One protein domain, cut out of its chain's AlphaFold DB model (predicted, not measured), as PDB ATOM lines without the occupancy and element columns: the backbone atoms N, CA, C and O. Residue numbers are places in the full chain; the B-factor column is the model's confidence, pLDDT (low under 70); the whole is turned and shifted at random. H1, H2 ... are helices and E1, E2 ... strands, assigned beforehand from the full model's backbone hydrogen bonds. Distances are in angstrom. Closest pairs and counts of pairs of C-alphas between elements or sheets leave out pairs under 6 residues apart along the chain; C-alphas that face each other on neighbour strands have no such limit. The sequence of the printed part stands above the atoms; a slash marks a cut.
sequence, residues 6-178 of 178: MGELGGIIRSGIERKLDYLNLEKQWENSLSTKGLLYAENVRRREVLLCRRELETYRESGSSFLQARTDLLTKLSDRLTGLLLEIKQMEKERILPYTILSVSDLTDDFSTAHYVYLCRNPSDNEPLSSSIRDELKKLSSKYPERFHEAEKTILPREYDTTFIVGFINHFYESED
ATOM      1  N   MET A   6     -20.367 -39.836  48.688       84.81
ATOM      2  CA  MET A   6     -19.256 -40.130  49.592       84.81
ATOM      3  C   MET A   6     -18.698 -41.540  49.374       84.81
ATOM      4  O   MET A   6     -17.478 -41.711  49.292       84.81
ATOM      5  N   GLY A   7     -19.568 -42.545  49.233       86.44
ATOM      6  CA  GLY A   7     -19.168 -43.901  48.854       86.44
ATOM      7  C   GLY A   7     -18.481 -43.945  47.484       86.44
ATOM      8  O   GLY A   7     -17.424 -44.564  47.332       86.44
ATOM      9  N   GLU A   8     -19.029 -43.228  46.499       87.50
ATOM     10  CA  GLU A   8     -18.440 -43.111  45.158       87.50
ATOM     11  C   GLU A   8     -17.080 -42.401  45.177       87.50
ATOM     12  O   GLU A   8     -16.110 -42.916  44.610       87.50
ATOM     13  N   LEU A   9     -16.967 -41.277  45.892       87.56
ATOM     14  CA  LEU A   9     -15.716 -40.542  46.080       87.56
ATOM     15  C   LEU A   9     -14.634 -41.441  46.688       87.56
ATOM     16  O   LEU A   9     -13.507 -41.477  46.187       87.56
ATOM     17  N   GLY A  10     -14.980 -42.210  47.725       89.44
ATOM     18  CA  GLY A  10     -14.073 -43.180  48.338       89.44
ATOM     19  C   GLY A  10     -13.571 -44.226  47.336       89.44
ATOM     20  O   GLY A  10     -12.374 -44.526  47.295       89.44
ATOM     21  N   GLY A  11     -14.453 -44.735  46.470       90.38
ATOM     22  CA  GLY A  11     -14.096 -45.665  45.395       90.38
ATOM     23  C   GLY A  11     -13.161 -45.057  44.340       90.38
ATOM     24  O   GLY A  11     -12.175 -45.691  43.941       90.38
ATOM     25  N   ILE A  12     -13.426 -43.816  43.922       89.56
ATOM     26  CA  ILE A  12     -12.608 -43.078  42.949       89.56
ATOM     27  C   ILE A  12     -11.210 -42.813  43.520       89.56
ATOM     28  O   ILE A  12     -10.206 -43.131  42.874       89.56
ATOM     29  N   ILE A  13     -11.138 -42.285  44.746       91.25
ATOM     30  CA  ILE A  13      -9.879 -41.993  45.442       91.25
ATOM     31  C   ILE A  13      -9.053 -43.264  45.603       91.25
ATOM     32  O   ILE A  13      -7.881 -43.286  45.220       91.25
ATOM     33  N   ARG A  14      -9.667 -44.344  46.100       94.31
ATOM     34  CA  ARG A  14      -8.992 -45.633  46.276       94.31
ATOM     35  C   ARG A  14      -8.407 -46.141  44.964       94.31
ATOM     36  O   ARG A  14      -7.246 -46.537  44.923       94.31
ATOM     37  N   SER A  15      -9.173 -46.060  43.879       93.25
ATOM     38  CA  SER A  15      -8.715 -46.475  42.549       93.25
ATOM     39  C   SER A  15      -7.542 -45.622  42.045       93.25
ATOM     40  O   SER A  15      -6.587 -46.149  41.471       93.25
ATOM     41  N   GLY A  16      -7.582 -44.304  42.274       91.00
ATOM     42  CA  GLY A  16      -6.496 -43.385  41.922       91.00
ATOM     43  C   GLY A  16      -5.213 -43.645  42.719       91.00
ATOM     44  O   GLY A  16      -4.116 -43.667  42.150       91.00
ATOM     45  N   ILE A  17      -5.333 -43.908  44.025       92.88
ATOM     46  CA  ILE A  17      -4.197 -44.282  44.878       92.88
ATOM     47  C   ILE A  17      -3.639 -45.644  44.474       92.88
ATOM     48  O   ILE A  17      -2.424 -45.782  44.372       92.88
ATOM     49  N   GLU A  18      -4.476 -46.634  44.180       93.25
ATOM     50  CA  GLU A  18      -4.006 -47.949  43.741       93.25
ATOM     51  C   GLU A  18      -3.151 -47.848  42.468       93.25
ATOM     52  O   GLU A  18      -1.991 -48.273  42.465       93.25
ATOM     53  N   ARG A  19      -3.644 -47.147  41.435       90.38
ATOM     54  CA  ARG A  19      -2.876 -46.867  40.206       90.38
ATOM     55  C   ARG A  19      -1.565 -46.130  40.473       90.38
ATOM     56  O   ARG A  19      -0.592 -46.278  39.718       90.38
ATOM     57  N   LYS A  20      -1.535 -45.284  41.506       90.00
ATOM     58  CA  LYS A  20      -0.329 -44.584  41.951       90.00
ATOM     59  C   LYS A  20       0.646 -45.537  42.645       90.00
ATOM     60  O   LYS A  20       1.830 -45.480  42.332       90.00
ATOM     61  N   LEU A  21       0.193 -46.424  43.526       89.50
ATOM     62  CA  LEU A  21       1.057 -47.410  44.186       89.50
ATOM     63  C   LEU A  21       1.677 -48.386  43.179       89.50
ATOM     64  O   LEU A  21       2.874 -48.668  43.272       89.50
ATOM     65  N   ASP A  22       0.914 -48.810  42.170       87.56
ATOM     66  CA  ASP A  22       1.418 -49.653  41.079       87.56
ATOM     67  C   ASP A  22       2.501 -48.936  40.269       87.56
ATOM     68  O   ASP A  22       3.539 -49.509  39.936       87.56
ATOM     69  N   TYR A  23       2.310 -47.638  40.024       84.75
ATOM     70  CA  TYR A  23       3.306 -46.798  39.360       84.75
ATOM     71  C   TYR A  23       4.611 -46.668  40.155       84.75
ATOM     72  O   TYR A  23       5.693 -46.594  39.573       84.75
ATOM     73  N   LEU A  24       4.520 -46.638  41.488       84.50
ATOM     74  CA  LEU A  24       5.680 -46.539  42.376       84.50
ATOM     75  C   LEU A  24       6.466 -47.857  42.485       84.50
ATOM     76  O   LEU A  24       7.574 -47.848  43.027       84.50
ATOM     77  N   ASN A  25       5.934 -48.965  41.952       81.88
ATOM     78  CA  ASN A  25       6.589 -50.272  41.894       81.88
ATOM     79  C   ASN A  25       7.109 -50.741  43.268       81.88
ATOM     80  O   ASN A  25       8.268 -51.140  43.424       81.88
ATOM     81  N   LEU A  26       6.250 -50.619  44.286       82.12
ATOM     82  CA  LEU A  26       6.612 -50.826  45.692       82.12
ATOM     83  C   LEU A  26       7.037 -52.261  46.013       82.12
ATOM     84  O   LEU A  26       7.801 -52.453  46.951       82.12
ATOM     85  N   GLU A  27       6.612 -53.246  45.223       82.56
ATOM     86  CA  GLU A  27       7.032 -54.644  45.376       82.56
ATOM     87  C   GLU A  27       8.552 -54.790  45.217       82.56
ATOM     88  O   GLU A  27       9.231 -55.303  46.103       82.56
ATOM     89  N   LYS A  28       9.130 -54.177  44.175       78.00
ATOM     90  CA  LYS A  28      10.592 -54.140  44.006       78.00
ATOM     91  C   LYS A  28      11.296 -53.390  45.134       78.00
ATOM     92  O   LYS A  28      12.450 -53.684  45.441       78.00
ATOM     93  N   GLN A  29      10.632 -52.406  45.742       75.75
ATOM     94  CA  GLN A  29      11.178 -51.663  46.884       75.75
ATOM     95  C   GLN A  29      11.114 -52.485  48.178       75.75
ATOM     96  O   GLN A  29      12.010 -52.375  49.013       75.75
ATOM     97  N   TRP A  30      10.088 -53.323  48.326       76.81
ATOM     98  CA  TRP A  30       9.902 -54.239  49.445       76.81
ATOM     99  C   TRP A  30      10.965 -55.340  49.463       76.81
ATOM    100  O   TRP A  30      11.612 -55.562  50.489       76.81
ATOM    101  N   GLU A  31      11.201 -55.980  48.316       73.94
ATOM    102  CA  GLU A  31      12.222 -57.025  48.155       73.94
ATOM    103  C   GLU A  31      13.637 -56.502  48.442       73.94
ATOM    104  O   GLU A  31      14.465 -57.200  49.023       73.94
ATOM    105  N   ASN A  32      13.895 -55.236  48.098       67.69
ATOM    106  CA  ASN A  32      15.197 -54.591  48.246       67.69
ATOM    107  C   ASN A  32      15.294 -53.662  49.467       67.69
ATOM    108  O   ASN A  32      16.207 -52.837  49.529       67.69
ATOM    109  N   SER A  33      14.395 -53.768  50.452       62.19
ATOM    110  CA  SER A  33      14.366 -52.823  51.582       62.19
ATOM    111  C   SER A  33      15.677 -52.803  52.390       62.19
ATOM    112  O   SER A  33      16.052 -51.770  52.936       62.19
ATOM    113  N   LEU A  34      16.431 -53.906  52.414       56.28
ATOM    114  CA  LEU A  34      17.723 -54.021  53.107       56.28
ATOM    115  C   LEU A  34      18.919 -53.491  52.291       56.28
ATOM    116  O   LEU A  34      20.029 -53.390  52.812       56.28
ATOM    117  N   SER A  35      18.724 -53.155  51.014       56.62
ATOM    118  CA  SER A  35      19.798 -52.668  50.147       56.62
ATOM    119  C   SER A  35      20.122 -51.199  50.437       56.62
ATOM    120  O   SER A  35      19.289 -50.309  50.256       56.62
ATOM    121  N   THR A  36      21.376 -50.927  50.806       49.38
ATOM    122  CA  THR A  36      21.975 -49.578  50.860       49.38
ATOM    123  C   THR A  36      22.212 -48.970  49.477       49.38
ATOM    124  O   THR A  36      22.451 -47.765  49.367       49.38
ATOM    125  N   LYS A  37      22.119 -49.765  48.399       50.12
ATOM    126  CA  LYS A  37      22.102 -49.246  47.027       50.12
ATOM    127  C   LYS A  37      20.733 -48.611  46.809       50.12
ATOM    128  O   LYS A  37      19.731 -49.320  46.779       50.12
ATOM    129  N   GLY A  38      20.731 -47.278  46.794       55.25
ATOM    130  CA  GLY A  38      19.554 -46.421  46.900       55.25
ATOM    131  C   GLY A  38      18.422 -46.723  45.921       55.25
ATOM    132  O   GLY A  38      18.588 -47.468  44.962       55.25
ATOM    133  N   LEU A  39      17.269 -46.103  46.209       57.72
ATOM    134  CA  LEU A  39      16.024 -46.133  45.428       57.72
ATOM    135  C   LEU A  39      16.308 -46.361  43.946       57.72
ATOM    136  O   LEU A  39      16.901 -45.501  43.295       57.72
ATOM    137  N   LEU A  40      15.913 -47.531  43.447       58.16
ATOM    138  CA  LEU A  40      16.155 -47.937  42.068       58.16
ATOM    139  C   LEU A  40      15.455 -46.941  41.127       58.16
ATOM    140  O   LEU A  40      14.261 -47.058  40.871       58.16
ATOM    141  N   TYR A  41      16.212 -45.952  40.641       56.84
ATOM    142  CA  TYR A  41      15.870 -45.048  39.538       56.84
ATOM    143  C   TYR A  41      14.598 -44.192  39.711       56.84
ATOM    144  O   TYR A  41      13.782 -44.091  38.798       56.84
ATOM    145  N   ALA A  42      14.433 -43.522  40.856       58.19
ATOM    146  CA  ALA A  42      13.345 -42.556  41.044       58.19
ATOM    147  C   ALA A  42      13.820 -41.102  40.837       58.19
ATOM    148  O   ALA A  42      14.715 -40.637  41.546       58.19
ATOM    149  N   GLU A  43      13.188 -40.362  39.913       58.84
ATOM    150  CA  GLU A  43      13.261 -38.889  39.845       58.84
ATOM    151  C   GLU A  43      12.946 -38.267  41.218       58.84
ATOM    152  O   GLU A  43      12.177 -38.840  41.984       58.84
ATOM    153  N   ASN A  44      13.474 -37.078  41.537       58.75
ATOM    154  CA  ASN A  44      13.371 -36.482  42.883       58.75
ATOM    155  C   ASN A  44      11.941 -36.430  43.467       58.75
ATOM    156  O   ASN A  44      11.758 -36.705  44.653       58.75
ATOM    157  N   VAL A  45      10.922 -36.126  42.652       61.06
ATOM    158  CA  VAL A  45       9.512 -36.103  43.097       61.06
ATOM    159  C   VAL A  45       9.025 -37.512  43.449       61.06
ATOM    160  O   VAL A  45       8.508 -37.736  44.544       61.06
ATOM    161  N   ARG A  46       9.283 -38.487  42.569       69.25
ATOM    162  CA  ARG A  46       8.954 -39.906  42.795       69.25
ATOM    163  C   ARG A  46       9.724 -40.464  43.990       69.25
ATOM    164  O   ARG A  46       9.191 -41.241  44.770       69.25
ATOM    165  N   ARG A  47      10.969 -40.020  44.184       75.56
ATOM    166  CA  ARG A  47      11.854 -40.424  45.280       75.56
ATOM    167  C   ARG A  47      11.209 -40.177  46.642       75.56
ATOM    168  O   ARG A  47      11.243 -41.058  47.497       75.56
ATOM    169  N   ARG A  48      10.619 -38.994  46.844       78.31
ATOM    170  CA  ARG A  48       9.935 -38.639  48.097       78.31
ATOM    171  C   ARG A  48       8.737 -39.551  48.353       78.31
ATOM    172  O   ARG A  48       8.578 -40.039  49.467       78.31
ATOM    173  N   GLU A  49       7.925 -39.793  47.331       83.81
ATOM    174  CA  GLU A  49       6.732 -40.641  47.427       83.81
ATOM    175  C   GLU A  49       7.093 -42.095  47.746       83.81
ATOM    176  O   GLU A  49       6.528 -42.678  48.668       83.81
ATOM    177  N   VAL A  50       8.098 -42.651  47.062       83.75
ATOM    178  CA  VAL A  50       8.591 -44.004  47.350       83.75
ATOM    179  C   VAL A  50       9.108 -44.104  48.787       83.75
ATOM    180  O   VAL A  50       8.813 -45.080  49.469       83.75
ATOM    181  N   LEU A  51       9.843 -43.100  49.280       83.31
ATOM    182  CA  LEU A  51      10.338 -43.089  50.663       83.31
ATOM    183  C   LEU A  51       9.210 -43.050  51.698       83.31
ATOM    184  O   LEU A  51       9.315 -43.721  52.723       83.31
ATOM    185  N   LEU A  52       8.151 -42.277  51.444       85.56
ATOM    186  CA  LEU A  52       6.979 -42.230  52.321       85.56
ATOM    187  C   LEU A  52       6.302 -43.601  52.393       85.56
ATOM    188  O   LEU A  52       6.141 -44.134  53.489       85.56
ATOM    189  N   CYS A  53       5.996 -44.203  51.242       87.75
ATOM    190  CA  CYS A  53       5.393 -45.535  51.192       87.75
ATOM    191  C   CYS A  53       6.297 -46.591  51.836       87.75
ATOM    192  O   CYS A  53       5.817 -47.459  52.555       87.75
ATOM    193  N   ARG A  54       7.613 -46.506  51.625       84.38
ATOM    194  CA  ARG A  54       8.571 -47.462  52.182       84.38
ATOM    195  C   ARG A  54       8.619 -47.431  53.708       84.38
ATOM    196  O   ARG A  54       8.641 -48.499  54.301       84.38
ATOM    197  N   ARG A  55       8.600 -46.254  54.342       85.38
ATOM    198  CA  ARG A  55       8.570 -46.146  55.816       85.38
ATOM    199  C   ARG A  55       7.327 -46.809  56.412       85.38
ATOM    200  O   ARG A  55       7.408 -47.504  57.421       85.38
ATOM    201  N   GLU A  56       6.183 -46.612  55.766       86.75
ATOM    202  CA  GLU A  56       4.926 -47.244  56.176       86.75
ATOM    203  C   GLU A  56       4.991 -48.767  55.981       86.75
ATOM    204  O   GLU A  56       4.669 -49.530  56.888       86.75
ATOM    205  N   LEU A  57       5.511 -49.225  54.838       86.06
ATOM    206  CA  LEU A  57       5.734 -50.645  54.560       86.06
ATOM    207  C   LEU A  57       6.719 -51.304  55.539       86.06
ATOM    208  O   LEU A  57       6.472 -52.421  55.979       86.06
ATOM    209  N   GLU A  58       7.807 -50.633  55.917       83.56
ATOM    210  CA  GLU A  58       8.755 -51.130  56.925       83.56
ATOM    211  C   GLU A  58       8.056 -51.371  58.272       83.56
ATOM    212  O   GLU A  58       8.254 -52.423  58.874       83.56
ATOM    213  N   THR A  59       7.142 -50.480  58.669       86.50
ATOM    214  CA  THR A  59       6.340 -50.643  59.895       86.50
ATOM    215  C   THR A  59       5.458 -51.899  59.829       86.50
ATOM    216  O   THR A  59       5.419 -52.684  60.774       86.50
ATOM    217  N   TYR A  60       4.798 -52.147  58.691       86.38
ATOM    218  CA  TYR A  60       4.005 -53.370  58.488       86.38
ATOM    219  C   TYR A  60       4.867 -54.638  58.425       86.38
ATOM    220  O   TYR A  60       4.446 -55.722  58.833       86.38
ATOM    221  N   ARG A  61       6.093 -54.527  57.906       82.75
ATOM    222  CA  ARG A  61       7.040 -55.645  57.873       82.75
ATOM    223  C   ARG A  61       7.465 -56.048  59.280       82.75
ATOM    224  O   ARG A  61       7.523 -57.240  59.573       82.75
ATOM    225  N   GLU A  62       7.751 -55.073  60.139       85.50
ATOM    226  CA  GLU A  62       8.118 -55.298  61.541       85.50
ATOM    227  C   GLU A  62       6.977 -55.945  62.342       85.50
ATOM    228  O   GLU A  62       7.243 -56.758  63.226       85.50
ATOM    229  N   SER A  63       5.716 -55.683  61.980       84.75
ATOM    230  CA  SER A  63       4.548 -56.368  62.554       84.75
ATOM    231  C   SER A  63       4.288 -57.773  61.988       84.75
ATOM    232  O   SER A  63       3.316 -58.415  62.381       84.75
ATOM    233  N   GLY A  64       5.129 -58.270  61.073       86.88
ATOM    234  CA  GLY A  64       5.016 -59.609  60.488       86.88
ATOM    235  C   GLY A  64       4.031 -59.729  59.319       86.88
ATOM    236  O   GLY A  64       3.716 -60.847  58.906       86.88
ATOM    237  N   SER A  65       3.547 -58.613  58.766       89.88
ATOM    238  CA  SER A  65       2.595 -58.627  57.652       89.88
ATOM    239  C   SER A  65       3.249 -59.087  56.345       89.88
ATOM    240  O   SER A  65       4.394 -58.744  56.035       89.88
ATOM    241  N   SER A  66       2.494 -59.831  55.530       90.12
ATOM    242  CA  SER A  66       2.891 -60.113  54.143       90.12
ATOM    243  C   SER A  66       2.886 -58.828  53.306       90.12
ATOM    244  O   SER A  66       2.166 -57.881  53.628       90.12
ATOM    245  N   PHE A  67       3.632 -58.799  52.196       88.19
ATOM    246  CA  PHE A  67       3.631 -57.638  51.296       88.19
ATOM    247  C   PHE A  67       2.222 -57.291  50.795       88.19
ATOM    248  O   PHE A  67       1.847 -56.123  50.790       88.19
ATOM    249  N   LEU A  68       1.424 -58.297  50.420       91.00
ATOM    250  CA  LEU A  68       0.066 -58.082  49.918       91.00
ATOM    251  C   LEU A  68      -0.828 -57.429  50.978       91.00
ATOM    252  O   LEU A  68      -1.565 -56.494  50.674       91.00
ATOM    253  N   GLN A  69      -0.727 -57.888  52.227       92.12
ATOM    254  CA  GLN A  69      -1.463 -57.305  53.343       92.12
ATOM    255  C   GLN A  69      -0.993 -55.873  53.630       92.12
ATOM    256  O   GLN A  69      -1.811 -54.962  53.659       92.12
ATOM    257  N   ALA A  70       0.322 -55.654  53.709       91.44
ATOM    258  CA  ALA A  70       0.911 -54.331  53.909       91.44
ATOM    259  C   ALA A  70       0.529 -53.339  52.792       91.44
ATOM    260  O   ALA A  70       0.265 -52.170  53.064       91.44
ATOM    261  N   ARG A  71       0.464 -53.794  51.532       92.06
ATOM    262  CA  ARG A  71       0.009 -52.987  50.389       92.06
ATOM    263  C   ARG A  71      -1.466 -52.612  50.526       92.06
ATOM    264  O   ARG A  71      -1.801 -51.458  50.279       92.06
ATOM    265  N   THR A  72      -2.334 -53.550  50.907       93.56
ATOM    266  CA  THR A  72      -3.767 -53.277  51.115       93.56
ATOM    267  C   THR A  72      -3.985 -52.301  52.273       93.56
ATOM    268  O   THR A  72      -4.755 -51.352  52.129       93.56
ATOM    269  N   ASP A  73      -3.276 -52.475  53.387       93.94
ATOM    270  CA  ASP A  73      -3.378 -51.578  54.544       93.94
ATOM    271  C   ASP A  73      -2.863 -50.173  54.203       93.94
ATOM    272  O   ASP A  73      -3.503 -49.169  54.528       93.94
ATOM    273  N   LEU A  74      -1.752 -50.092  53.461       92.69
ATOM    274  CA  LEU A  74      -1.223 -48.833  52.941       92.69
ATOM    275  C   LEU A  74      -2.214 -48.145  51.992       92.69
ATOM    276  O   LEU A  74      -2.408 -46.935  52.096       92.69
ATOM    277  N   LEU A  75      -2.839 -48.893  51.076       94.19
ATOM    278  CA  LEU A  75      -3.847 -48.369  50.153       94.19
ATOM    279  C   LEU A  75      -5.008 -47.731  50.918       94.19
ATOM    280  O   LEU A  75      -5.359 -46.587  50.629       94.19
ATOM    281  N   THR A  76      -5.563 -48.432  51.907       94.31
ATOM    282  CA  THR A  76      -6.650 -47.917  52.752       94.31
ATOM    283  C   THR A  76      -6.212 -46.648  53.478       94.31
ATOM    284  O   THR A  76      -6.818 -45.596  53.298       94.31
ATOM    285  N   LYS A  77      -5.074 -46.697  54.181       92.75
ATOM    286  CA  LYS A  77      -4.538 -45.556  54.938       92.75
ATOM    287  C   LYS A  77      -4.316 -44.314  54.073       92.75
ATOM    288  O   LYS A  77      -4.630 -43.201  54.488       92.75
ATOM    289  N   LEU A  78      -3.741 -44.483  52.883       92.31
ATOM    290  CA  LEU A  78      -3.484 -43.371  51.967       92.31
ATOM    291  C   LEU A  78      -4.769 -42.825  51.346       92.31
ATOM    292  O   LEU A  78      -4.867 -41.613  51.159       92.31
ATOM    293  N   SER A  79      -5.733 -43.698  51.051       92.12
ATOM    294  CA  SER A  79      -7.042 -43.297  50.530       92.12
ATOM    295  C   SER A  79      -7.799 -42.474  51.567       92.12
ATOM    296  O   SER A  79      -8.194 -41.355  51.265       92.12
ATOM    297  N   ASP A  80      -7.899 -42.959  52.806       91.38
ATOM    298  CA  ASP A  80      -8.583 -42.260  53.902       91.38
ATOM    299  C   ASP A  80      -7.942 -40.900  54.189       91.38
ATOM    300  O   ASP A  80      -8.634 -39.886  54.309       91.38
ATOM    301  N   ARG A  81      -6.603 -40.852  54.226       89.38
ATOM    302  CA  ARG A  81      -5.856 -39.601  54.403       89.38
ATOM    303  C   ARG A  81      -6.141 -38.610  53.280       89.38
ATOM    304  O   ARG A  81      -6.313 -37.425  53.553       89.38
ATOM    305  N   LEU A  82      -6.153 -39.064  52.026       88.75
ATOM    306  CA  LEU A  82      -6.429 -38.187  50.892       88.75
ATOM    307  C   LEU A  82      -7.880 -37.695  50.906       88.75
ATOM    308  O   LEU A  82      -8.100 -36.505  50.711       88.75
ATOM    309  N   THR A  83      -8.844 -38.571  51.191       89.00
ATOM    310  CA  THR A  83     -10.258 -38.204  51.335       89.00
ATOM    311  C   THR A  83     -10.430 -37.129  52.400       89.00
ATOM    312  O   THR A  83     -10.956 -36.060  52.101       89.00
ATOM    313  N   GLY A  84      -9.922 -37.362  53.615       86.81
ATOM    314  CA  GLY A  84     -10.007 -36.390  54.707       86.81
ATOM    315  C   GLY A  84      -9.366 -35.054  54.338       86.81
ATOM    316  O   GLY A  84      -9.974 -34.007  54.532       86.81
ATOM    317  N   LEU A  85      -8.182 -35.084  53.720       86.38
ATOM    318  CA  LEU A  85      -7.491 -33.878  53.271       86.38
ATOM    319  C   LEU A  85      -8.316 -33.072  52.256       86.38
ATOM    320  O   LEU A  85      -8.414 -31.855  52.379       86.38
ATOM    321  N   LEU A  86      -8.874 -33.727  51.238       84.94
ATOM    322  CA  LEU A  86      -9.611 -33.043  50.177       84.94
ATOM    323  C   LEU A  86     -10.934 -32.460  50.685       84.94
ATOM    324  O   LEU A  86     -11.274 -31.333  50.326       84.94
ATOM    325  N   LEU A  87     -11.643 -33.188  51.551       85.19
ATOM    326  CA  LEU A  87     -12.873 -32.702  52.176       85.19
ATOM    327  C   LEU A  87     -12.598 -31.533  53.126       85.19
ATOM    328  O   LEU A  87     -13.334 -30.552  53.109       85.19
ATOM    329  N   GLU A  88     -11.506 -31.584  53.893       85.50
ATOM    330  CA  GLU A  88     -11.097 -30.487  54.776       85.50
ATOM    331  C   GLU A  88     -10.803 -29.207  53.982       85.50
ATOM    332  O   GLU A  88     -11.260 -28.118  54.330       85.50
ATOM    333  N   ILE A  89     -10.086 -29.339  52.863       81.25
ATOM    334  CA  ILE A  89      -9.813 -28.222  51.955       81.25
ATOM    335  C   ILE A  89     -11.116 -27.651  51.389       81.25
ATOM    336  O   ILE A  89     -11.291 -26.430  51.388       81.25
ATOM    337  N   LYS A  90     -12.042 -28.513  50.952       80.50
ATOM    338  CA  LYS A  90     -13.337 -28.086  50.408       80.50
ATOM    339  C   LYS A  90     -14.202 -27.387  51.460       80.50
ATOM    340  O   LYS A  90     -14.827 -26.367  51.172       80.50
ATOM    341  N   GLN A  91     -14.192 -27.881  52.693       83.12
ATOM    342  CA  GLN A  91     -14.886 -27.255  53.813       83.12
ATOM    343  C   GLN A  91     -14.329 -25.855  54.097       83.12
ATOM    344  O   GLN A  91     -15.085 -24.893  54.212       83.12
ATOM    345  N   MET A  92     -13.004 -25.706  54.142       81.00
ATOM    346  CA  MET A  92     -12.365 -24.406  54.367       81.00
ATOM    347  C   MET A  92     -12.576 -23.416  53.219       81.00
ATOM    348  O   MET A  92     -12.597 -22.203  53.447       81.00
ATOM    349  N   GLU A  93     -12.727 -23.910  51.991       78.12
ATOM    350  CA  GLU A  93     -13.163 -23.112  50.847       78.12
ATOM    351  C   GLU A  93     -14.598 -22.597  51.045       78.12
ATOM    352  O   GLU A  93     -14.816 -21.387  50.943       78.12
ATOM    353  N   LYS A  94     -15.558 -23.464  51.417       78.81
ATOM    354  CA  LYS A  94     -16.943 -23.058  51.741       78.81
ATOM    355  C   LYS A  94     -16.995 -22.036  52.881       78.81
ATOM    356  O   LYS A  94     -17.726 -21.050  52.804       78.81
ATOM    357  N   GLU A  95     -16.166 -22.221  53.905       82.94
ATOM    358  CA  GLU A  95     -16.029 -21.302  55.044       82.94
ATOM    359  C   GLU A  95     -15.305 -19.987  54.687       82.94
ATOM    360  O   GLU A  95     -15.178 -19.104  55.536       82.94
ATOM    361  N   ARG A  96     -14.827 -19.831  53.441       78.50
ATOM    362  CA  ARG A  96     -14.052 -18.673  52.954       78.50
ATOM    363  C   ARG A  96     -12.784 -18.403  53.773       78.50
ATOM    364  O   ARG A  96     -12.324 -17.267  53.885       78.50
ATOM    365  N   ILE A  97     -12.211 -19.460  54.349       79.12
ATOM    366  CA  ILE A  97     -10.960 -19.417  55.119       79.12
ATOM    367  C   ILE A  97      -9.748 -19.467  54.181       79.12
ATOM    368  O   ILE A  97      -8.673 -18.934  54.499       79.12
ATOM    369  N   LEU A  98      -9.899 -20.125  53.029       70.06
ATOM    370  CA  LEU A  98      -8.862 -20.191  52.009       70.06
ATOM    371  C   LEU A  98      -8.849 -18.908  51.164       70.06
ATOM    372  O   LEU A  98      -9.902 -18.441  50.740       70.06
ATOM    373  N   PRO A  99      -7.664 -18.335  50.881       62.66
ATOM    374  CA  PRO A  99      -7.539 -17.156  50.026       62.66
ATOM    375  C   PRO A  99      -7.629 -17.490  48.525       62.66
ATOM    376  O   PRO A  99      -7.299 -16.649  47.693       62.66
ATOM    377  N   TYR A 100      -7.986 -18.728  48.182       63.16
ATOM    378  CA  TYR A 100      -8.093 -19.252  46.827       63.16
ATOM    379  C   TYR A 100      -9.169 -20.339  46.771       63.16
ATOM    380  O   TYR A 100      -9.446 -21.001  47.772       63.16
ATOM    381  N   THR A 101      -9.716 -20.531  45.577       62.12
ATOM    382  CA  THR A 101     -10.665 -21.587  45.220       62.12
ATOM    383  C   THR A 101      -9.919 -22.696  44.481       62.12
ATOM    384  O   THR A 101      -9.017 -22.407  43.688       62.12
ATOM    385  N   ILE A 102     -10.260 -23.960  44.731       65.31
ATOM    386  CA  ILE A 102      -9.723 -25.085  43.963       65.31
ATOM    387  C   ILE A 102     -10.648 -25.354  42.788       65.31
ATOM    388  O   ILE A 102     -11.727 -25.927  42.926       65.31
ATOM    389  N   LEU A 103     -10.194 -24.967  41.604       56.00
ATOM    390  CA  LEU A 103     -10.918 -25.206  40.368       56.00
ATOM    391  C   LEU A 103     -10.329 -26.432  39.688       56.00
ATOM    392  O   LEU A 103      -9.136 -26.492  39.415       56.00
ATOM    393  N   SER A 104     -11.166 -27.411  39.383       57.69
ATOM    394  CA  SER A 104     -10.829 -28.410  38.379       57.69
ATOM    395  C   SER A 104     -11.466 -27.963  37.078       57.69
ATOM    396  O   SER A 104     -12.690 -27.971  36.972       57.69
ATOM    397  N   VAL A 105     -10.655 -27.611  36.082       50.03
ATOM    398  CA  VAL A 105     -11.162 -27.495  34.711       50.03
ATOM    399  C   VAL A 105     -11.105 -28.900  34.128       50.03
ATOM    400  O   VAL A 105     -10.157 -29.290  33.448       50.03
ATOM    401  N   SER A 106     -12.088 -29.703  34.526       43.66
ATOM    402  CA  SER A 106     -12.414 -30.953  33.858       43.66
ATOM    403  C   SER A 106     -13.728 -30.701  33.165       43.66
ATOM    404  O   SER A 106     -14.785 -30.721  33.796       43.66
ATOM    405  N   ASP A 107     -13.656 -30.460  31.868       41.44
ATOM    406  CA  ASP A 107     -14.823 -30.618  31.034       41.44
ATOM    407  C   ASP A 107     -15.268 -32.079  31.183       41.44
ATOM    408  O   ASP A 107     -14.572 -33.012  30.796       41.44
ATOM    409  N   LEU A 108     -16.453 -32.291  31.749       43.19
ATOM    410  CA  LEU A 108     -17.219 -33.532  31.592       43.19
ATOM    411  C   LEU A 108     -17.638 -33.753  30.114       43.19
ATOM    412  O   LEU A 108     -18.513 -34.568  29.839       43.19
ATOM    413  N   THR A 109     -17.041 -33.026  29.160       39.88
ATOM    414  CA  THR A 109     -17.362 -33.011  27.735       39.88
ATOM    415  C   THR A 109     -16.159 -33.453  26.903       39.88
ATOM    416  O   THR A 109     -15.277 -32.655  26.610       39.88
ATOM    417  N   ASP A 110     -16.156 -34.745  26.569       37.34
ATOM    418  CA  ASP A 110     -15.757 -35.434  25.323       37.34
ATOM    419  C   ASP A 110     -14.543 -35.024  24.463       37.34
ATOM    420  O   ASP A 110     -14.231 -35.759  23.526       37.34
ATOM    421  N   ASP A 111     -13.792 -33.963  24.745       39.44
ATOM    422  CA  ASP A 111     -12.624 -33.606  23.940       39.44
ATOM    423  C   ASP A 111     -11.314 -33.927  24.669       39.44
ATOM    424  O   ASP A 111     -10.769 -33.151  25.450       39.44
ATOM    425  N   PHE A 112     -10.748 -35.088  24.324       39.28
ATOM    426  CA  PHE A 112      -9.423 -35.592  24.721       39.28
ATOM    427  C   PHE A 112      -8.231 -34.710  24.263       39.28
ATOM    428  O   PHE A 112      -7.094 -35.180  24.200       39.28
ATOM    429  N   SER A 113      -8.463 -33.445  23.896       35.12
ATOM    430  CA  SER A 113      -7.477 -32.548  23.279       35.12
ATOM    431  C   SER A 113      -6.915 -31.470  24.215       35.12
ATOM    432  O   SER A 113      -5.903 -30.852  23.881       35.12
ATOM    433  N   THR A 114      -7.498 -31.261  25.400       37.59
ATOM    434  CA  THR A 114      -7.040 -30.254  26.370       37.59
ATOM    435  C   THR A 114      -6.440 -30.906  27.610       37.59
ATOM    436  O   THR A 114      -7.047 -31.751  28.259       37.59
ATOM    437  N   ALA A 115      -5.211 -30.514  27.952       40.22
ATOM    438  CA  ALA A 115      -4.575 -30.918  29.197       40.22
ATOM    439  C   ALA A 115      -5.457 -30.511  30.394       40.22
ATOM    440  O   ALA A 115      -5.842 -29.349  30.519       40.22
ATOM    441  N   HIS A 116      -5.810 -31.479  31.239       45.94
ATOM    442  CA  HIS A 116      -6.678 -31.264  32.394       45.94
ATOM    443  C   HIS A 116      -5.852 -30.743  33.571       45.94
ATOM    444  O   HIS A 116      -4.937 -31.429  34.030       45.94
ATOM    445  N   TYR A 117      -6.191 -29.560  34.081       44.06
ATOM    446  CA  TYR A 117      -5.453 -28.918  35.167       44.06
ATOM    447  C   TYR A 117      -6.352 -28.692  36.386       44.06
ATOM    448  O   TYR A 117      -7.498 -28.247  36.275       44.06
ATOM    449  N   VAL A 118      -5.795 -28.962  37.564       50.97
ATOM    450  CA  VAL A 118      -6.287 -28.414  38.834       50.97
ATOM    451  C   VAL A 118      -5.683 -27.023  38.971       50.97
ATOM    452  O   VAL A 118      -4.493 -26.887  38.743       50.97
ATOM    453  N   TYR A 119      -6.444 -26.003  39.347       53.09
ATOM    454  CA  TYR A 119      -5.963 -24.645  39.596       53.09
ATOM    455  C   TYR A 119      -6.214 -24.271  41.061       53.09
ATOM    456  O   TYR A 119      -7.307 -24.486  41.583       53.09
ATOM    457  N   LEU A 120      -5.218 -23.675  41.723       56.91
ATOM    458  CA  LEU A 120      -5.400 -22.938  42.977       56.91
ATOM    459  C   LEU A 120      -5.569 -21.474  42.605       56.91
ATOM    460  O   LEU A 120      -4.603 -20.764  42.332       56.91
ATOM    461  N   CYS A 121      -6.814 -21.039  42.538       50.56
ATOM    462  CA  CYS A 121      -7.171 -19.791  41.906       50.56
ATOM    463  C   CYS A 121      -7.461 -18.725  42.967       50.56
ATOM    464  O   CYS A 121      -8.455 -18.815  43.683       50.56
ATOM    465  N   ARG A 122      -6.602 -17.704  43.096       50.56
ATOM    466  CA  ARG A 122      -6.922 -16.511  43.915       50.56
ATOM    467  C   ARG A 122      -7.985 -15.632  43.245       50.56
ATOM    468  O   ARG A 122      -8.711 -14.936  43.944       50.56
ATOM    469  N   ASN A 123      -8.051 -15.677  41.911       50.00
ATOM    470  CA  ASN A 123      -9.011 -14.988  41.051       50.00
ATOM    471  C   ASN A 123      -9.325 -15.882  39.839       50.00
ATOM    472  O   ASN A 123      -8.375 -16.160  39.115       50.00
ATOM    473  N   PRO A 124     -10.595 -16.246  39.552       50.44
ATOM    474  CA  PRO A 124     -11.012 -17.177  38.479       50.44
ATOM    475  C   PRO A 124     -10.473 -16.910  37.061       50.44
ATOM    476  O   PRO A 124     -10.651 -17.734  36.172       50.44
ATOM    477  N   SER A 125      -9.871 -15.744  36.829       49.59
ATOM    478  CA  SER A 125      -9.250 -15.328  35.571       49.59
ATOM    479  C   SER A 125      -7.771 -15.715  35.428       49.59
ATOM    480  O   SER A 125      -7.232 -15.591  34.329       49.59
ATOM    481  N   ASP A 126      -7.106 -16.150  36.504       49.53
ATOM    482  CA  ASP A 126      -5.681 -16.499  36.500       49.53
ATOM    483  C   ASP A 126      -5.492 -18.012  36.283       49.53
ATOM    484  O   ASP A 126      -5.724 -18.829  37.179       49.53
ATOM    485  N   ASN A 127      -5.047 -18.381  35.077       51.22
ATOM    486  CA  ASN A 127      -4.806 -19.764  34.657       51.22
ATOM    487  C   ASN A 127      -3.308 -20.113  34.755       51.22
ATOM    488  O   ASN A 127      -2.583 -19.992  33.767       51.22
ATOM    489  N   GLU A 128      -2.830 -20.573  35.915       48.19
ATOM    490  CA  GLU A 128      -1.485 -21.163  36.045       48.19
ATOM    491  C   GLU A 128      -1.550 -22.681  36.328       48.19
ATOM    492  O   GLU A 128      -2.193 -23.093  37.297       48.19
ATOM    493  N   PRO A 129      -0.893 -23.533  35.513       49.75
ATOM    494  CA  PRO A 129      -0.931 -24.986  35.680       49.75
ATOM    495  C   PRO A 129      -0.126 -25.466  36.902       49.75
ATOM    496  O   PRO A 129       0.948 -24.956  37.224       49.75
ATOM    497  N   LEU A 130      -0.648 -26.492  37.583       56.97
ATOM    498  CA  LEU A 130      -0.440 -26.712  39.021       56.97
ATOM    499  C   LEU A 130       0.277 -28.020  39.385       56.97
ATOM    500  O   LEU A 130       0.140 -28.519  40.504       56.97
ATOM    501  N   SER A 131       1.057 -28.604  38.479       46.75
ATOM    502  CA  SER A 131       1.736 -29.880  38.754       46.75
ATOM    503  C   SER A 131       2.871 -29.757  39.788       46.75
ATOM    504  O   SER A 131       3.187 -30.724  40.483       46.75
ATOM    505  N   SER A 132       3.427 -28.556  39.994       50.66
ATOM    506  CA  SER A 132       4.339 -28.226  41.105       50.66
ATOM    507  C   SER A 132       3.639 -27.584  42.314       50.66
ATOM    508  O   SER A 132       4.146 -27.661  43.434       50.66
ATOM    509  N   SER A 133       2.455 -26.996  42.127       59.06
ATOM    510  CA  SER A 133       1.868 -26.053  43.085       59.06
ATOM    511  C   SER A 133       0.998 -26.692  44.179       59.06
ATOM    512  O   SER A 133       0.966 -26.145  45.281       59.06
ATOM    513  N   ILE A 134       0.383 -27.868  43.971       67.44
ATOM    514  CA  ILE A 134      -0.421 -28.516  45.035       67.44
ATOM    515  C   ILE A 134       0.444 -28.841  46.255       67.44
ATOM    516  O   ILE A 134       0.043 -28.588  47.385       67.44
ATOM    517  N   ARG A 135       1.648 -29.393  46.058       70.56
ATOM    518  CA  ARG A 135       2.518 -29.773  47.185       70.56
ATOM    519  C   ARG A 135       3.026 -28.560  47.957       70.56
ATOM    520  O   ARG A 135       3.084 -28.614  49.184       70.56
ATOM    521  N   ASP A 136       3.378 -27.491  47.252       72.06
ATOM    522  CA  ASP A 136       3.815 -26.248  47.881       72.06
ATOM    523  C   ASP A 136       2.668 -25.568  48.625       72.06
ATOM    524  O   ASP A 136       2.875 -25.029  49.710       72.06
ATOM    525  N   GLU A 137       1.447 -25.645  48.103       73.75
ATOM    526  CA  GLU A 137       0.286 -25.100  48.795       73.75
ATOM    527  C   GLU A 137      -0.116 -25.940  50.005       73.75
ATOM    528  O   GLU A 137      -0.329 -25.392  51.081       73.75
ATOM    529  N   LEU A 138      -0.103 -27.270  49.894       76.75
ATOM    530  CA  LEU A 138      -0.292 -28.164  51.038       76.75
ATOM    531  C   LEU A 138       0.742 -27.905  52.139       76.75
ATOM    532  O   LEU A 138       0.411 -27.978  53.319       76.75
ATOM    533  N   LYS A 139       1.978 -27.550  51.769       78.19
ATOM    534  CA  LYS A 139       3.020 -27.141  52.717       78.19
ATOM    535  C   LYS A 139       2.720 -25.792  53.381       78.19
ATOM    536  O   LYS A 139       2.986 -25.606  54.570       78.19
ATOM    537  N   LYS A 140       2.172 -24.823  52.644       78.25
ATOM    538  CA  LYS A 140       1.725 -23.547  53.230       78.25
ATOM    539  C   LYS A 140       0.541 -23.766  54.170       78.25
ATOM    540  O   LYS A 140       0.545 -23.219  55.270       78.25
ATOM    541  N   LEU A 141      -0.421 -24.600  53.776       78.50
ATOM    542  CA  LEU A 141      -1.570 -24.981  54.596       78.50
ATOM    543  C   LEU A 141      -1.146 -25.709  55.869       78.50
ATOM    544  O   LEU A 141      -1.604 -25.334  56.942       78.50
ATOM    545  N   SER A 142      -0.215 -26.663  55.784       82.50
ATOM    546  CA  SER A 142       0.330 -27.347  56.965       82.50
ATOM    547  C   SER A 142       1.077 -26.410  57.909       82.50
ATOM    548  O   SER A 142       1.026 -26.599  59.120       82.50
ATOM    549  N   SER A 143       1.722 -25.372  57.378       84.12
ATOM    550  CA  SER A 143       2.390 -24.352  58.193       84.12
ATOM    551  C   SER A 143       1.398 -23.383  58.848       84.12
ATOM    552  O   SER A 143       1.638 -22.921  59.960       84.12
ATOM    553  N   LYS A 144       0.302 -23.048  58.155       83.06
ATOM    554  CA  LYS A 144      -0.688 -22.057  58.604       83.06
ATOM    555  C   LYS A 144      -1.761 -22.646  59.526       83.06
ATOM    556  O   LYS A 144      -2.206 -21.952  60.432       83.06
ATOM    557  N   TYR A 145      -2.154 -23.895  59.288       83.56
ATOM    558  CA  TYR A 145      -3.211 -24.620  59.999       83.56
ATOM    559  C   TYR A 145      -2.717 -26.032  60.378       83.56
ATOM    560  O   TYR A 145      -3.218 -27.038  59.858       83.56
ATOM    561  N   PRO A 146      -1.673 -26.146  61.219       84.50
ATOM    562  CA  PRO A 146      -1.032 -27.423  61.530       84.50
ATOM    563  C   PRO A 146      -2.001 -28.442  62.138       84.50
ATOM    564  O   PRO A 146      -1.925 -29.624  61.820       84.50
ATOM    565  N   GLU A 147      -2.960 -28.009  62.949       85.69
ATOM    566  CA  GLU A 147      -3.991 -28.865  63.536       85.69
ATOM    567  C   GLU A 147      -4.878 -29.551  62.484       85.69
ATOM    568  O   GLU A 147      -5.249 -30.708  62.670       85.69
ATOM    569  N   ARG A 148      -5.132 -28.891  61.344       81.00
ATOM    570  CA  ARG A 148      -5.952 -29.423  60.239       81.00
ATOM    571  C   ARG A 148      -5.105 -30.166  59.188       81.00
ATOM    572  O   ARG A 148      -5.578 -31.116  58.575       81.00
ATOM    573  N   PHE A 149      -3.830 -29.794  59.013       83.81
ATOM    574  CA  PHE A 149      -2.976 -30.250  57.897       83.81
ATOM    575  C   PHE A 149      -1.634 -30.888  58.295       83.81
ATOM    576  O   PHE A 149      -0.745 -31.026  57.449       83.81
ATOM    577  N   HIS A 150      -1.451 -31.321  59.544       79.62
ATOM    578  CA  HIS A 150      -0.201 -31.951  60.003       79.62
ATOM    579  C   HIS A 150       0.243 -33.170  59.167       79.62
ATOM    580  O   HIS A 150       1.436 -33.473  59.098       79.62
ATOM    581  N   GLU A 151      -0.687 -33.873  58.512       80.75
ATOM    582  CA  GLU A 151      -0.373 -35.025  57.657       80.75
ATOM    583  C   GLU A 151      -0.241 -34.696  56.166       80.75
ATOM    584  O   GLU A 151       0.138 -35.576  55.392       80.75
ATOM    585  N   ALA A 152      -0.485 -33.451  55.742       79.00
ATOM    586  CA  ALA A 152      -0.536 -33.079  54.325       79.00
ATOM    587  C   ALA A 152       0.773 -33.394  53.577       79.00
ATOM    588  O   ALA A 152       0.770 -33.825  52.424       79.00
ATOM    589  N   GLU A 153       1.918 -33.265  54.254       77.62
ATOM    590  CA  GLU A 153       3.231 -33.597  53.689       77.62
ATOM    591  C   GLU A 153       3.481 -35.100  53.492       77.62
ATOM    592  O   GLU A 153       4.395 -35.475  52.744       77.62
ATOM    593  N   LYS A 154       2.703 -35.945  54.178       80.38
ATOM    594  CA  LYS A 154       2.723 -37.409  54.078       80.38
ATOM    595  C   LYS A 154       1.675 -37.929  53.091       80.38
ATOM    596  O   LYS A 154       1.580 -39.141  52.896       80.38
ATOM    597  N   THR A 155       0.883 -37.045  52.486       83.12
ATOM    598  CA  THR A 155      -0.124 -37.424  51.502       83.12
ATOM    599  C   THR A 155       0.532 -37.771  50.168       83.12
ATOM    600  O   THR A 155       1.378 -37.044  49.622       83.12
ATOM    601  N   ILE A 156       0.127 -38.921  49.639       83.56
ATOM    602  CA  ILE A 156       0.445 -39.350  48.284       83.56
ATOM    603  C   ILE A 156      -0.679 -38.854  47.387       83.56
ATOM    604  O   ILE A 156      -1.837 -39.202  47.593       83.56
ATOM    605  N   LEU A 157      -0.324 -38.025  46.410       82.69
ATOM    606  CA  LEU A 157      -1.277 -37.580  45.407       82.69
ATOM    607  C   LEU A 157      -1.400 -38.663  44.323       82.69
ATOM    608  O   LEU A 157      -0.379 -39.275  43.967       82.69
ATOM    609  N   PRO A 158      -2.611 -38.897  43.788       84.56
ATOM    610  CA  PRO A 158      -2.819 -39.715  42.605       84.56
ATOM    611  C   PRO A 158      -2.053 -39.163  41.396       84.56
ATOM    612  O   PRO A 158      -1.313 -38.177  41.477       84.56
ATOM    613  N   ARG A 159      -2.201 -39.803  40.236       80.31
ATOM    614  CA  ARG A 159      -1.691 -39.208  38.992       80.31
ATOM    615  C   ARG A 159      -2.455 -37.913  38.699       80.31
ATOM    616  O   ARG A 159      -3.544 -37.706  39.226       80.31
ATOM    617  N   GLU A 160      -1.884 -37.044  37.873       74.81
ATOM    618  CA  GLU A 160      -2.471 -35.729  37.576       74.81
ATOM    619  C   GLU A 160      -3.914 -35.850  37.071       74.81
ATOM    620  O   GLU A 160      -4.810 -35.280  37.678       74.81
ATOM    621  N   TYR A 161      -4.156 -36.722  36.086       74.56
ATOM    622  CA  TYR A 161      -5.504 -37.028  35.590       74.56
ATOM    623  C   TYR A 161      -6.476 -37.471  36.698       74.56
ATOM    624  O   TYR A 161      -7.582 -36.950  36.805       74.56
ATOM    625  N   ASP A 162      -6.048 -38.407  37.553       81.00
ATOM    626  CA  ASP A 162      -6.867 -38.911  38.662       81.00
ATOM    627  C   ASP A 162      -7.179 -37.795  39.670       81.00
ATOM    628  O   ASP A 162      -8.293 -37.700  40.175       81.00
ATOM    629  N   THR A 163      -6.196 -36.934  39.945       78.88
ATOM    630  CA  THR A 163      -6.335 -35.799  40.865       78.88
ATOM    631  C   THR A 163      -7.346 -34.793  40.327       78.88
ATOM    632  O   THR A 163      -8.231 -34.375  41.071       78.88
ATOM    633  N   THR A 164      -7.261 -34.448  39.041       75.19
ATOM    634  CA  THR A 164      -8.210 -33.536  38.393       75.19
ATOM    635  C   THR A 164      -9.627 -34.097  38.436       75.19
ATOM    636  O   THR A 164     -10.547 -33.407  38.867       75.19
ATOM    637  N   PHE A 165      -9.798 -35.380  38.107       78.19
ATOM    638  CA  PHE A 165     -11.103 -36.033  38.170       78.19
ATOM    639  C   PHE A 165     -11.705 -36.031  39.586       78.19
ATOM    640  O   PHE A 165     -12.871 -35.681  39.758       78.19
ATOM    641  N   ILE A 166     -10.913 -36.364  40.613       82.25
ATOM    642  CA  ILE A 166     -11.364 -36.363  42.015       82.25
ATOM    643  C   ILE A 166     -11.816 -34.963  42.451       82.25
ATOM    644  O   ILE A 166     -12.876 -34.820  43.058       82.25
ATOM    645  N   VAL A 167     -11.032 -33.928  42.142       78.56
ATOM    646  CA  VAL A 167     -11.381 -32.542  42.494       78.56
ATOM    647  C   VAL A 167     -12.651 -32.099  41.763       78.56
ATOM    648  O   VAL A 167     -13.531 -31.508  42.386       78.56
ATOM    649  N   GLY A 168     -12.784 -32.420  40.471       76.56
ATOM    650  CA  GLY A 168     -13.997 -32.143  39.697       76.56
ATOM    651  C   GLY A 168     -15.238 -32.810  40.293       76.56
ATOM    652  O   GLY A 168     -16.270 -32.158  40.447       76.56
ATOM    653  N   PHE A 169     -15.115 -34.071  40.713       80.38
ATOM    654  CA  PHE A 169     -16.187 -34.802  41.390       80.38
ATOM    655  C   PHE A 169     -16.606 -34.114  42.699       80.38
ATOM    656  O   PHE A 169     -17.789 -33.866  42.910       80.38
ATOM    657  N   ILE A 170     -15.646 -33.744  43.556       78.81
ATOM    658  CA  ILE A 170     -15.927 -33.042  44.820       78.81
ATOM    659  C   ILE A 170     -16.654 -31.718  44.563       78.81
ATOM    660  O   ILE A 170     -17.635 -31.420  45.242       78.81
ATOM    661  N   ASN A 171     -16.201 -30.933  43.582       75.88
ATOM    662  CA  ASN A 171     -16.824 -29.652  43.255       75.88
ATOM    663  C   ASN A 171     -18.273 -29.819  42.785       75.88
ATOM    664  O   ASN A 171     -19.139 -29.112  43.291       75.88
ATOM    665  N   HIS A 172     -18.544 -30.793  41.910       77.44
ATOM    666  CA  HIS A 172     -19.892 -31.057  41.402       77.44
ATOM    667  C   HIS A 172     -20.913 -31.294  42.525       77.44
ATOM    668  O   HIS A 172     -21.987 -30.698  42.520       77.44
ATOM    669  N   PHE A 173     -20.570 -32.136  43.506       70.81
ATOM    670  CA  PHE A 173     -21.504 -32.485  44.577       70.81
ATOM    671  C   PHE A 173     -21.601 -31.404  45.657       70.81
ATOM    672  O   PHE A 173     -22.710 -31.050  46.051       70.81
ATOM    673  N   TYR A 174     -20.485 -30.803  46.082       67.38
ATOM    674  CA  TYR A 174     -20.522 -29.740  47.094       67.38
ATOM    675  C   TYR A 174     -21.220 -28.458  46.615       67.38
ATOM    676  O   TYR A 174     -21.750 -27.735  47.456       67.38
ATOM    677  N   GLU A 175     -21.223 -28.153  45.314       63.38
ATOM    678  CA  GLU A 175     -21.991 -27.029  44.744       63.38
ATOM    679  C   GLU A 175     -23.494 -27.329  44.639       63.38
ATOM    680  O   GLU A 175     -24.300 -26.406  44.602       63.38
ATOM    681  N   SER A 176     -23.875 -28.609  44.612       57.16
ATOM    682  CA  SER A 176     -25.271 -29.055  44.507       57.16
ATOM    683  C   SER A 176     -25.990 -29.253  45.851       57.16
ATOM    684  O   SER A 176     -27.193 -29.500  45.865       57.16
ATOM    685  N   GLU A 177     -25.259 -29.183  46.969       52.34
ATOM    686  CA  GLU A 177     -25.799 -29.306  48.335       52.34
ATOM    687  C   GLU A 177     -26.265 -27.967  48.949       52.34
ATOM    688  O   GLU A 177     -26.735 -27.960  50.089       52.34
ATOM    689  N   ASP A 178     -26.157 -26.860  48.205       43.41
ATOM    690  CA  ASP A 178     -26.704 -25.539  48.560       43.41
ATOM    691  C   ASP A 178     -28.069 -25.298  47.873       43.41
ATOM    692  O   ASP A 178     -28.951 -24.673  48.513       43.41
TER     693      ASP A 178
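AT A GLANCE: This is residues 6 to 178 of the 178 residues of an uncharacterized protein of Mesotoga infera (UniProt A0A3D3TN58). One long helix, H4, forms the spine, with H1 crossing it near its middle, H3 and the short H2 packed about its first end, and a small two-stranded hairpin, E1 and E2, near its last end. H7 covers the hairpin and runs antiparallel beside H1, while H5 and the short H6 make a separate corner near E2 and H4. The printed part has 173 residues, with seven named helices and two named strands in the order H1 H2 H3 H4 E1 E2 H5 H6 H7; the sheet, E1 - E2, is antiparallel and the class is mostly helix. The whole is compact, with a radius of gyration of the C-alphas of 17.2 A and spans of 50 by 39 by 31 A.

IN THESE COORDINATES: E1 is residues 101 to 105, 12.1 A long from first to last C-alpha, and E2 is residues 117 to 121, 11.5 A. H4, residues 67 to 94, measures 40.2 A, from C-alpha 67 at (3.631, -57.638, 51.296) to C-alpha 94 at (-16.943, -23.058, 51.741). H7 is residues 160 to 176, 24.7 A, and H5 is residues 133 to 144, 16.2 A. H1, residues 6 to 24, 26.7 A, begins at C-alpha 6 at (-19.256, -40.130, 49.592). H3 is residues 44 to 62, 27.0 A; H2 is residues 26 to 31 and H6 residues 146 to 149.

HOW THE PARTS SIT: E1 and E2 form an antiparallel hairpin at 155 degrees, with N 103 and O 119 2.9 A apart and N 119 and O 103 2.7 A apart, within hydrogen-bond range. The closest C-alphas of E1 and H7, Ser 104 and Gly 168, are 5.1 A apart; those of E2 and H5, Leu 120 and Ile 134, are 7.8 A apart. H7 touches residues 9 to 16 of H1, closest at the C-alphas of Gly 16 and Asp 162, 5.5 A, at a shallow tilt of 10 degrees, opposite ways. H1 touches residues 75 to 83 of H4 at a steep tilt of 53 degrees, closest at the C-alphas of Arg 14 and Ser 79, 5.2 A. Residues 53 to 61 of H3 touch residues 67 to 74 of H4 at a steep tilt of 56 degrees, closest at the C-alphas of Tyr 60 and Ala 70, 5.6 A. H2 touches residues 50 to 57 of H3, closest at the C-alphas of Gln 29 and Arg 54, 7.2 A. H6 touches H5, closest at the C-alphas of Ser 142 and Phe 149, 4.5 A; H4 and H5 are apart. Every O i to N i+4 pair is within hydrogen-bond range in H1, H2, H4 and H5, against 14 of 15 in H3 and 12 of 13 in H7; H6 is too short for such a pair.

THE WHOLE: The two C-alphas farthest apart, those of Thr 36 and Asp 178, are 54.3 A apart. The printed part has no cut. The links H2 to H3, E1 to E2 and E2 to H5 are long. The mean pLDDT of the printed part is 73.8, and residues 32 to 46, 99 to 134 and 174 to 178 are under 70.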